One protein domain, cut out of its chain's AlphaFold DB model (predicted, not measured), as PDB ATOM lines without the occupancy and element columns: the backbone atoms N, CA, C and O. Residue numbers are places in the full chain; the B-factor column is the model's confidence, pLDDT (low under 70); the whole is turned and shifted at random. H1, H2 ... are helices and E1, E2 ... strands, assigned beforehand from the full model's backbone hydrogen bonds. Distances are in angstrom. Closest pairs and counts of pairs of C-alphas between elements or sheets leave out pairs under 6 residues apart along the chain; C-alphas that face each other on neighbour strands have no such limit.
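What this domain is: This is residues 6 to 77 of the 105 residues of the protein "Couple_hipA domain-containing protein" of termite gut metagenome (UniProt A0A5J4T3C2). A strongly twisted wall of three strands, E1, E2 and E3, is joined by two hairpins, and the rest is mostly long loops with three very short helices. H1 and H2 sit near the end of E3 at residue 31, while H3 lies apart from the strands. The printed part has 72 residues, in the order E1, E2, E3, H1, H2, H3; the class is mixed, with 32 residues in named elements, under half. The sheet order is E1, E2, E3, antiparallel; the whole is compact, with a radius of gyration of the C-alphas of 11.7 A and spans of 32 by 25 by 20 A.

Where its parts are: E1, residues 6 to 10, begins at C-alpha 6 (187.816, 167.987, 225.875) and is 13.2 A long. E2, residues 13 to 21, measures 24.6 A, and E3, residues 26 to 31, 16.7 A. H1 is residues 33 to 36, H2 residues 52 to 55 and H3 residues 73 to 76, ending at C-alpha 76 (199.035, 175.300, 230.623).

How they stand to each other: The strands form a meander, each the antiparallel neighbour of the one before. In the hairpin E1 and E2, N 6 and O 18 are 2.8 A apart; in the hairpin E2 and E3, N 28 and O 19 are 2.8 A apart, both within hydrogen-bond range. Residues 28 to 29 of E3 also pair, antiparallel, with residues 60 to 61. H1 and H2 only graze the sheet; they only just touch, with 3 pairs of C-alphas within 8 A, the closest being Leu 36 and Arg 55 at 7.5 A. H3 is apart from H1 and H2. The helices are too short for an O i to N i+4 pair; the single O i to N i+3 pair is within range in H1 and H3, but not in H2.

The domain as a whole: The C-alphas farthest apart, Asp 37 and Lys 66, are 33.5 A apart. The links H1 to H2 and H2 to H3 are long, with 15 and 17 residues. The printed part has no cut, and no printed residue is under 70 in pLDDT.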
ATOM      1  N   VAL A   6     188.272 166.647 226.231       93.81
ATOM      2  CA  VAL A   6     187.816 167.987 225.875       93.81
ATOM      3  C   VAL A   6     188.276 168.315 224.461       93.81
ATOM      4  O   VAL A   6     189.400 168.016 224.054       93.81
ATOM      5  N   LYS A   7     187.377 168.920 223.688       95.81
ATOM      6  CA  LYS A   7     187.656 169.347 222.318       95.81
ATOM      7  C   LYS A   7     188.350 170.704 222.340       95.81
ATOM      8  O   LYS A   7     187.784 171.673 222.843       95.81
ATOM      9  N   VAL A   8     189.531 170.786 221.740       95.38
ATOM     10  CA  VAL A   8     190.269 172.039 221.563       95.38
ATOM     11  C   VAL A   8     189.832 172.672 220.250       95.38
ATOM     12  O   VAL A   8     189.896 172.037 219.195       95.38
ATOM     13  N   LYS A   9     189.381 173.927 220.307       95.44
ATOM     14  CA  LYS A   9     188.964 174.681 219.124       95.44
ATOM     15  C   LYS A   9     189.822 175.916 218.907       95.44
ATOM     16  O   LYS A   9     190.145 176.617 219.860       95.44
ATOM     17  N   LEU A  10     190.084 176.218 217.641       94.06
ATOM     18  CA  LEU A  10     190.659 177.480 217.195       94.06
ATOM     19  C   LEU A  10     189.748 178.074 216.118       94.06
ATOM     20  O   LEU A  10     189.496 177.430 215.107       94.06
ATOM     21  N   TRP A  11     189.202 179.268 216.363       93.69
ATOM     22  CA  TRP A  11     188.302 179.975 215.432       93.69
ATOM     23  C   TRP A  11     187.158 179.115 214.863       93.69
ATOM     24  O   TRP A  11     186.815 179.183 213.689       93.69
ATOM     25  N   GLY A  12     186.564 178.269 215.708       93.19
ATOM     26  CA  GLY A  12     185.470 177.370 215.323       93.19
ATOM     27  C   GLY A  12     185.918 176.034 214.718       93.19
ATOM     28  O   GLY A  12     185.127 175.090 214.724       93.19
ATOM     29  N   MET A  13     187.178 175.912 214.300       94.44
ATOM     30  CA  MET A  13     187.772 174.664 213.826       94.44
ATOM     31  C   MET A  13     188.188 173.772 214.991       94.44
ATOM     32  O   MET A  13     188.647 174.263 216.022       94.44
ATOM     33  N   THR A  14     188.066 172.456 214.828       96.88
ATOM     34  CA  THR A  14     188.610 171.498 215.796       96.88
ATOM     35  C   THR A  14     190.110 171.369 215.566       96.88
ATOM     36  O   THR A  14     190.516 170.864 214.528       96.88
ATOM     37  N   ALA A  15     190.921 171.819 216.522       96.31
ATOM     38  CA  ALA A  15     192.369 171.630 216.475       96.31
ATOM     39  C   ALA A  15     192.760 170.217 216.921       96.31
ATOM     40  O   ALA A  15     193.701 169.630 216.397       96.31
ATOM     41  N   GLY A  16     192.029 169.660 217.886       96.12
ATOM     42  CA  GLY A  16     192.304 168.337 218.423       96.12
ATOM     43  C   GLY A  16     191.567 168.066 219.723       96.12
ATOM     44  O   GLY A  16     190.583 168.737 220.058       96.12
ATOM     45  N   TYR A  17     192.064 167.088 220.469       96.12
ATOM     46  CA  TYR A  17     191.426 166.569 221.671       96.12
ATOM     47  C   TYR A  17     192.449 166.423 222.794       96.12
ATOM     48  O   TYR A  17     193.531 165.879 222.593       96.12
ATOM     49  N   LEU A  18     192.095 166.905 223.984       95.94
ATOM     50  CA  LEU A  18     192.842 166.706 225.224       95.94
ATOM     51  C   LEU A  18     192.122 165.659 226.068       95.94
ATOM     52  O   LEU A  18     190.910 165.733 226.231       95.94
ATOM     53  N   SER A  19     192.854 164.719 226.651       95.31
ATOM     54  CA  SER A  19     192.312 163.728 227.589       95.31
ATOM     55  C   SER A  19     193.221 163.587 228.804       95.31
ATOM     56  O   SER A  19     194.426 163.788 228.688       95.31
ATOM     57  N   TRP A  20     192.666 163.285 229.981       94.69
ATOM     58  CA  TRP A  20     193.450 163.194 231.215       94.69
ATOM     59  C   TRP A  20     193.762 161.742 231.548       94.69
ATOM     60  O   TRP A  20     192.863 160.957 231.870       94.69
ATOM     61  N   ASP A  21     195.044 161.391 231.559       93.44
ATOM     62  CA  ASP A  21     195.489 160.111 232.087       93.44
ATOM     63  C   ASP A  21     195.636 160.212 233.612       93.44
ATOM     64  O   ASP A  21     196.613 160.740 234.149       93.44
ATOM     65  N   LYS A  22     194.656 159.654 234.332       90.50
ATOM     66  CA  LYS A  22     194.652 159.618 235.803       90.50
ATOM     67  C   LYS A  22     195.828 158.838 236.395       90.50
ATOM     68  O   LYS A  22     196.241 159.158 237.505       90.50
ATOM     69  N   LYS A  23     196.342 157.814 235.702       91.44
ATOM     70  CA  LYS A  23     197.467 157.001 236.189       91.44
ATOM     71  C   LYS A  23     198.782 157.738 235.991       91.44
ATOM     72  O   LYS A  23     199.608 157.770 236.899       91.44
ATOM     73  N   ALA A  24     198.972 158.337 234.817       92.31
ATOM     74  CA  ALA A  24     200.187 159.083 234.515       92.31
ATOM     75  C   ALA A  24     200.220 160.465 235.195       92.31
ATOM     76  O   ALA A  24     201.315 160.985 235.436       92.31
ATOM     77  N   GLY A  25     199.053 161.027 235.530       93.69
ATOM     78  CA  GLY A  25     198.903 162.352 236.134       93.69
ATOM     79  C   GLY A  25     199.187 163.487 235.150       93.69
ATOM     80  O   GLY A  25     199.717 164.518 235.554       93.69
ATOM     81  N   VAL A  26     198.912 163.264 233.864       96.00
ATOM     82  CA  VAL A  26     199.157 164.220 232.777       96.00
ATOM     83  C   VAL A  26     198.038 164.149 231.742       96.00
ATOM     84  O   VAL A  26     197.380 163.117 231.595       96.00
ATOM     85  N   ALA A  27     197.852 165.229 230.993       95.88
ATOM     86  CA  ALA A  27     197.002 165.237 229.819       95.88
ATOM     87  C   ALA A  27     197.744 164.682 228.595       95.88
ATOM     88  O   ALA A  27     198.961 164.823 228.471       95.88
ATOM     89  N   ALA A  28     197.000 164.087 227.675       95.75
ATOM     90  CA  ALA A  28     197.452 163.691 226.354       95.75
ATOM     91  C   ALA A  28     196.668 164.494 225.314       95.75
ATOM     92  O   ALA A  28     195.437 164.538 225.372       95.75
ATOM     93  N   PHE A  29     197.380 165.139 224.394       96.25
ATOM     94  CA  PHE A  29     196.803 165.895 223.289       96.25
ATOM     95  C   PHE A  29     197.061 165.205 221.956       96.25
ATOM     96  O   PHE A  29     198.193 164.831 221.660       96.25
ATOM     97  N   GLU A  30     196.036 165.110 221.123       96.19
ATOM     98  CA  GLU A  30     196.148 164.620 219.754       96.19
ATOM     99  C   GLU A  30     195.478 165.606 218.797       96.19
ATOM    100  O   GLU A  30     194.409 166.144 219.099       96.19
ATOM    101  N   TYR A  31     196.129 165.867 217.663       97.06
ATOM    102  CA  TYR A  31     195.590 166.742 216.627       97.06
ATOM    103  C   TYR A  31     194.441 166.064 215.890       97.06
ATOM    104  O   TYR A  31     194.512 164.884 215.558       97.06
ATOM    105  N   ASP A  32     193.423 166.838 215.531       96.12
ATOM    106  CA  ASP A  32     192.450 166.373 214.549       96.12
ATOM    107  C   ASP A  32     193.160 166.219 213.186       96.12
ATOM    108  O   ASP A  32     193.829 167.166 212.753       96.12
ATOM    109  N   PRO A  33     193.063 165.061 212.500       94.81
ATOM    110  CA  PRO A  33     193.704 164.865 211.203       94.81
ATOM    111  C   PRO A  33     193.376 165.976 210.198       94.81
ATOM    112  O   PRO A  33     194.274 166.446 209.505       94.81
ATOM    113  N   ALA A  34     192.128 166.461 210.181       94.31
ATOM    114  CA  ALA A  34     191.704 167.513 209.259       94.31
ATOM    115  C   ALA A  34     192.361 168.870 209.568       94.31
ATOM    116  O   ALA A  34     192.521 169.703 208.678       94.31
ATOM    117  N   PHE A  35     192.772 169.105 210.819       95.56
ATOM    118  CA  PHE A  35     193.499 170.315 211.198       95.56
ATOM    119  C   PHE A  35     194.948 170.300 210.698       95.56
ATOM    120  O   PHE A  35     195.483 171.343 210.322       95.56
ATOM    121  N   LEU A  36     195.583 169.121 210.641       94.69
ATOM    122  CA  LEU A  36     196.961 168.970 210.151       94.69
ATOM    123  C   LEU A  36     197.105 169.327 208.665       94.69
ATOM    124  O   LEU A  36     198.187 169.746 208.236       94.69
ATOM    125  N   ASP A  37     196.035 169.164 207.889       92.31
ATOM    126  CA  ASP A  37     195.987 169.513 206.465       92.31
ATOM    127  C   ASP A  37     195.824 171.020 206.240       92.31
ATOM    128  O   ASP A  37     196.193 171.541 205.191       92.31
ATOM    129  N   TRP A  38     195.343 171.746 207.252       90.81
ATOM    130  CA  TRP A  38     195.207 173.201 207.206       90.81
ATOM    131  C   TRP A  38     196.551 173.936 207.306       90.81
ATOM    132  O   TRP A  38     196.638 175.118 206.980       90.81
ATOM    133  N   GLY A  39     197.608 173.253 207.758       89.81
ATOM    134  CA  GLY A  39     198.972 173.789 207.794       89.81
ATOM    135  C   GLY A  39     199.237 174.842 208.878       89.81
ATOM    136  O   GLY A  39     200.341 175.381 208.937       89.81
ATOM    137  N   LEU A  40     198.266 175.126 209.753       91.44
ATOM    138  CA  LEU A  40     198.418 176.102 210.831       91.44
ATOM    139  C   LEU A  40     199.103 175.482 212.056       91.44
ATOM    140  O   LEU A  40     198.528 174.650 212.757       91.44
ATOM    141  N   ASP A  41     200.325 175.928 212.340       94.00
ATOM    142  CA  ASP A  41     201.098 175.459 213.489       94.00
ATOM    143  C   ASP A  41     200.929 176.392 214.698       94.00
ATOM    144  O   ASP A  41     201.559 177.444 214.800       94.00
ATOM    145  N   ILE A  42     200.038 176.007 215.614       91.75
ATOM    146  CA  ILE A  42     199.634 176.822 216.772       91.75
ATOM    147  C   ILE A  42     200.688 176.881 217.883       91.75
ATOM    148  O   ILE A  42     200.633 177.765 218.734       91.75
ATOM    149  N   ALA A  43     201.623 175.931 217.908       93.56
ATOM    150  CA  ALA A  43     202.682 175.883 218.908       93.56
ATOM    151  C   ALA A  43     203.928 175.182 218.336       93.56
ATOM    152  O   ALA A  43     204.283 174.085 218.784       93.56
ATOM    153  N   PRO A  44     204.639 175.824 217.387       93.44
ATOM    154  CA  PRO A  44     205.692 175.185 216.591       93.44
ATOM    155  C   PRO A  44     206.850 174.605 217.407       93.44
ATOM    156  O   PRO A  44     207.524 173.678 216.973       93.44
ATOM    157  N   PHE A  45     207.094 175.128 218.609       91.88
ATOM    158  CA  PHE A  45     208.190 174.662 219.460       91.88
ATOM    159  C   PHE A  45     207.811 173.504 220.382       91.88
ATOM    160  O   PHE A  45     208.682 172.742 220.793       91.88
ATOM    161  N   THR A  46     206.531 173.359 220.727       92.19
ATOM    162  CA  THR A  46     206.098 172.419 221.775       92.19
ATOM    163  C   THR A  46     205.102 171.376 221.290       92.19
ATOM    164  O   THR A  46     205.014 170.317 221.903       92.19
ATOM    165  N   LEU A  47     204.354 171.657 220.219       93.88
ATOM    166  CA  LEU A  47     203.326 170.791 219.637       93.88
ATOM    167  C   LEU A  47     203.312 170.893 218.100       93.88
ATOM    168  O   LEU A  47     202.248 170.918 217.506       93.88
ATOM    169  N   SER A  48     204.459 170.979 217.423       95.31
ATOM    170  CA  SER A  48     204.439 171.225 215.971       95.31
ATOM    171  C   SER A  48     203.593 170.213 215.187       95.31
ATOM    172  O   SER A  48     203.733 168.993 215.351       95.31
ATOM    173  N   ILE A  49     202.790 170.707 214.242       95.94
ATOM    174  CA  ILE A  49     202.052 169.864 213.283       95.94
ATOM    175  C   ILE A  49     202.991 169.117 212.318       95.94
ATOM    176  O   ILE A  49     202.614 168.099 211.734       95.94
ATOM    177  N   ASN A  50     204.226 169.603 212.159       94.62
ATOM    178  CA  ASN A  50     205.242 169.023 211.280       94.62
ATOM    179  C   ASN A  50     206.077 167.943 211.973       94.62
ATOM    180  O   ASN A  50     206.833 167.225 211.315       94.62
ATOM    181  N   ALA A  51     205.938 167.782 213.292       95.12
ATOM    182  CA  ALA A  51     206.589 166.691 213.992       95.12
ATOM    183  C   ALA A  51     206.063 165.336 213.472       95.12
ATOM    184  O   ALA A  51     204.846 165.160 213.337       95.12
ATOM    185  N   PRO A  52     206.931 164.321 213.279       94.56
ATOM    186  CA  PRO A  52     206.503 162.985 212.855       94.56
ATOM    187  C   PRO A  52     205.429 162.372 213.762       94.56
ATOM    188  O   PRO A  52     204.596 161.599 213.303       94.56
ATOM    189  N   ARG A  53     205.445 162.737 215.049       94.88
ATOM    190  CA  ARG A  53     204.459 162.344 216.060       94.88
ATOM    191  C   ARG A  53     203.041 162.805 215.705       94.88
ATOM    192  O   ARG A  53     202.138 161.976 215.704       94.88
ATOM    193  N   SER A  54     202.870 164.078 215.347       94.94
ATOM    194  CA  SER A  54     201.571 164.657 214.977       94.94
ATOM    195  C   SER A  54     200.994 163.968 213.740       94.94
ATOM    196  O   SER A  54     199.849 163.535 213.747       94.94
ATOM    197  N   ARG A  55     201.820 163.755 212.705       91.06
ATOM    198  CA  ARG A  55     201.406 163.068 211.466       91.06
ATOM    199  C   ARG A  55     201.068 161.587 211.669       91.06
ATOM    200  O   ARG A  55     200.264 161.043 210.923       91.06
ATOM    201  N   LYS A  56     201.676 160.936 212.664       94.38
ATOM    202  CA  LYS A  56     201.422 159.530 213.017       94.38
ATOM    203  C   LYS A  56     200.311 159.346 214.056       94.38
ATOM    204  O   LYS A  56     200.140 158.220 214.507       94.38
ATOM    205  N   GLN A  57     199.599 160.411 214.442       92.69
ATOM    206  CA  GLN A  57     198.562 160.360 215.482       92.69
ATOM    207  C   GLN A  57     199.076 159.728 216.782       92.69
ATOM    208  O   GLN A  57     198.471 158.847 217.380       92.69
ATOM    209  N   ILE A  58     200.280 160.136 217.184       94.94
ATOM    210  CA  ILE A  58     200.854 159.754 218.469       94.94
ATOM    211  C   ILE A  58     200.624 160.935 219.430       94.94
ATOM    212  O   ILE A  58     201.053 162.048 219.109       94.94
ATOM    213  N   PRO A  59     200.011 160.730 220.611       94.38
ATOM    214  CA  PRO A  59     199.682 161.830 221.506       94.38
ATOM    215  C   PRO A  59     200.899 162.590 222.046       94.38
ATOM    216  O   PRO A  59     201.955 162.031 222.364       94.38
ATOM    217  N   TRP A  60     200.720 163.893 222.215       96.06
ATOM    218  CA  TRP A  60     201.604 164.771 222.961       96.06
ATOM    219  C   TRP A  60     201.250 164.720 224.441       96.06
ATOM    220  O   TRP A  60     200.193 165.185 224.862       96.06
ATOM    221  N   MET A  61     202.151 164.151 225.236       95.69
ATOM    222  CA  MET A  61     201.974 164.058 226.682       95.69
ATOM    223  C   MET A  61     202.311 165.387 227.359       95.69
ATOM    224  O   MET A  61     203.228 166.098 226.941       95.69
ATOM    225  N   GLY A  62     201.582 165.709 228.421       95.44
ATOM    226  CA  GLY A  62     201.808 166.904 229.214       95.44
ATOM    227  C   GLY A  62     203.038 166.833 230.115       95.44
ATOM    228  O   GLY A  62     203.641 165.773 230.310       95.44
ATOM    229  N   ASN A  63     203.417 167.986 230.667       94.88
ATOM    230  CA  ASN A  63     204.599 168.129 231.509       94.88
ATOM    231  C   ASN A  63     204.224 168.091 233.003       94.88
ATOM    232  O   ASN A  63     203.327 168.803 233.453       94.88
ATOM    233  N   LYS A  64     204.933 167.262 233.778       94.94
ATOM    234  CA  LYS A  64     204.742 167.085 235.226       94.94
ATOM    235  C   LYS A  64     205.314 168.213 236.082       94.94
ATOM    236  O   LYS A  64     205.018 168.242 237.278       94.94
ATOM    237  N   ASP A  65     206.113 169.121 235.522       93.94
ATOM    238  CA  ASP A  65     206.578 170.278 236.281       93.94
ATOM    239  C   ASP A  65     205.380 171.054 236.830       93.94
ATOM    240  O   ASP A  65     204.371 171.263 236.150       93.94
ATOM    241  N   LYS A  66     205.509 171.519 238.076       89.06
ATOM    242  CA  LYS A  66     204.431 172.195 238.812       89.06
ATOM    243  C   LYS A  66     203.808 173.357 238.032       89.06
ATOM    244  O   LYS A  66     202.621 173.620 238.200       89.06
ATOM    245  N   LEU A  67     204.605 174.034 237.204       89.69
ATOM    246  CA  LEU A  67     204.161 175.134 236.351       89.69
ATOM    247  C   LEU A  67     203.069 174.699 235.364       89.69
ATOM    248  O   LEU A  67     202.088 175.412 235.195       89.69
ATOM    249  N   TYR A  68     203.220 173.524 234.754       93.06
ATOM    250  CA  TYR A  68     202.327 173.056 233.694       93.06
ATOM    251  C   TYR A  68     201.159 172.220 234.208       93.06
ATOM    252  O   TYR A  68     200.227 171.939 233.461       93.06
ATOM    253  N   GLN A  69     201.198 171.807 235.479       93.62
ATOM    254  CA  GLN A  69     200.136 171.036 236.130       93.62
ATOM    255  C   GLN A  69     199.751 169.759 235.362       93.62
ATOM    256  O   GLN A  69     198.606 169.331 235.399       93.62
ATOM    257  N   GLY A  70     200.691 169.131 234.655       95.19
ATOM    258  CA  GLY A  70     200.418 167.939 233.853       95.19
ATOM    259  C   GLY A  70     199.862 168.221 232.456       95.19
ATOM    260  O   GLY A  70     199.600 167.266 231.734       95.19
ATOM    261  N   LEU A  71     199.693 169.479 232.039       96.12
ATOM    262  CA  LEU A  71     199.290 169.834 230.675       96.12
ATOM    263  C   LEU A  71     200.497 169.968 229.738       96.12
ATOM    264  O   LEU A  71     201.615 170.239 230.188       96.12
ATOM    265  N   PRO A  72     200.310 169.805 228.416       95.12
ATOM    266  CA  PRO A  72     201.293 170.280 227.454       95.12
ATOM    267  C   PRO A  72     201.501 171.796 227.616       95.12
ATOM    268  O   PRO A  72     200.518 172.509 227.842       95.12
ATOM    269  N   PRO A  73     202.736 172.313 227.469       92.50
ATOM    270  CA  PRO A  73     203.041 173.723 227.728       92.50
ATOM    271  C   PRO A  73     202.117 174.722 227.023       92.50
ATOM    272  O   PRO A  73     201.708 175.699 227.637       92.50
ATOM    273  N   ALA A  74     201.718 174.433 225.780       92.50
ATOM    274  CA  ALA A  74     200.833 175.293 224.991       92.50
ATOM    275  C   ALA A  74     199.426 175.490 225.589       92.50
ATOM    276  O   ALA A  74     198.747 176.446 225.235       92.50
ATOM    277  N   PHE A  75     198.973 174.591 226.469       93.69
ATOM    278  CA  PHE A  75     197.654 174.677 227.104       93.69
ATOM    279  C   PHE A  75     197.720 175.119 228.564       93.69
ATOM    280  O   PHE A  75     196.718 175.579 229.105       93.69
ATOM    281  N   ALA A  76     198.877 174.979 229.210       92.12
ATOM    282  CA  ALA A  76     199.035 175.300 230.623       92.12
ATOM    283  C   ALA A  76     198.820 176.788 230.931       92.12
ATOM    284  O   ALA A  76     198.325 177.114 232.006       92.12
ATOM    285  N   ASP A  77     199.152 177.670 229.988       86.44
ATOM    286  CA  ASP A  77     198.993 179.123 230.142       86.44
ATOM    287  C   ASP A  77     197.517 179.566 230.152       86.44
ATOM    288  O   ASP A  77     197.182 180.651 230.616       86.44
TER     289      ASP A  77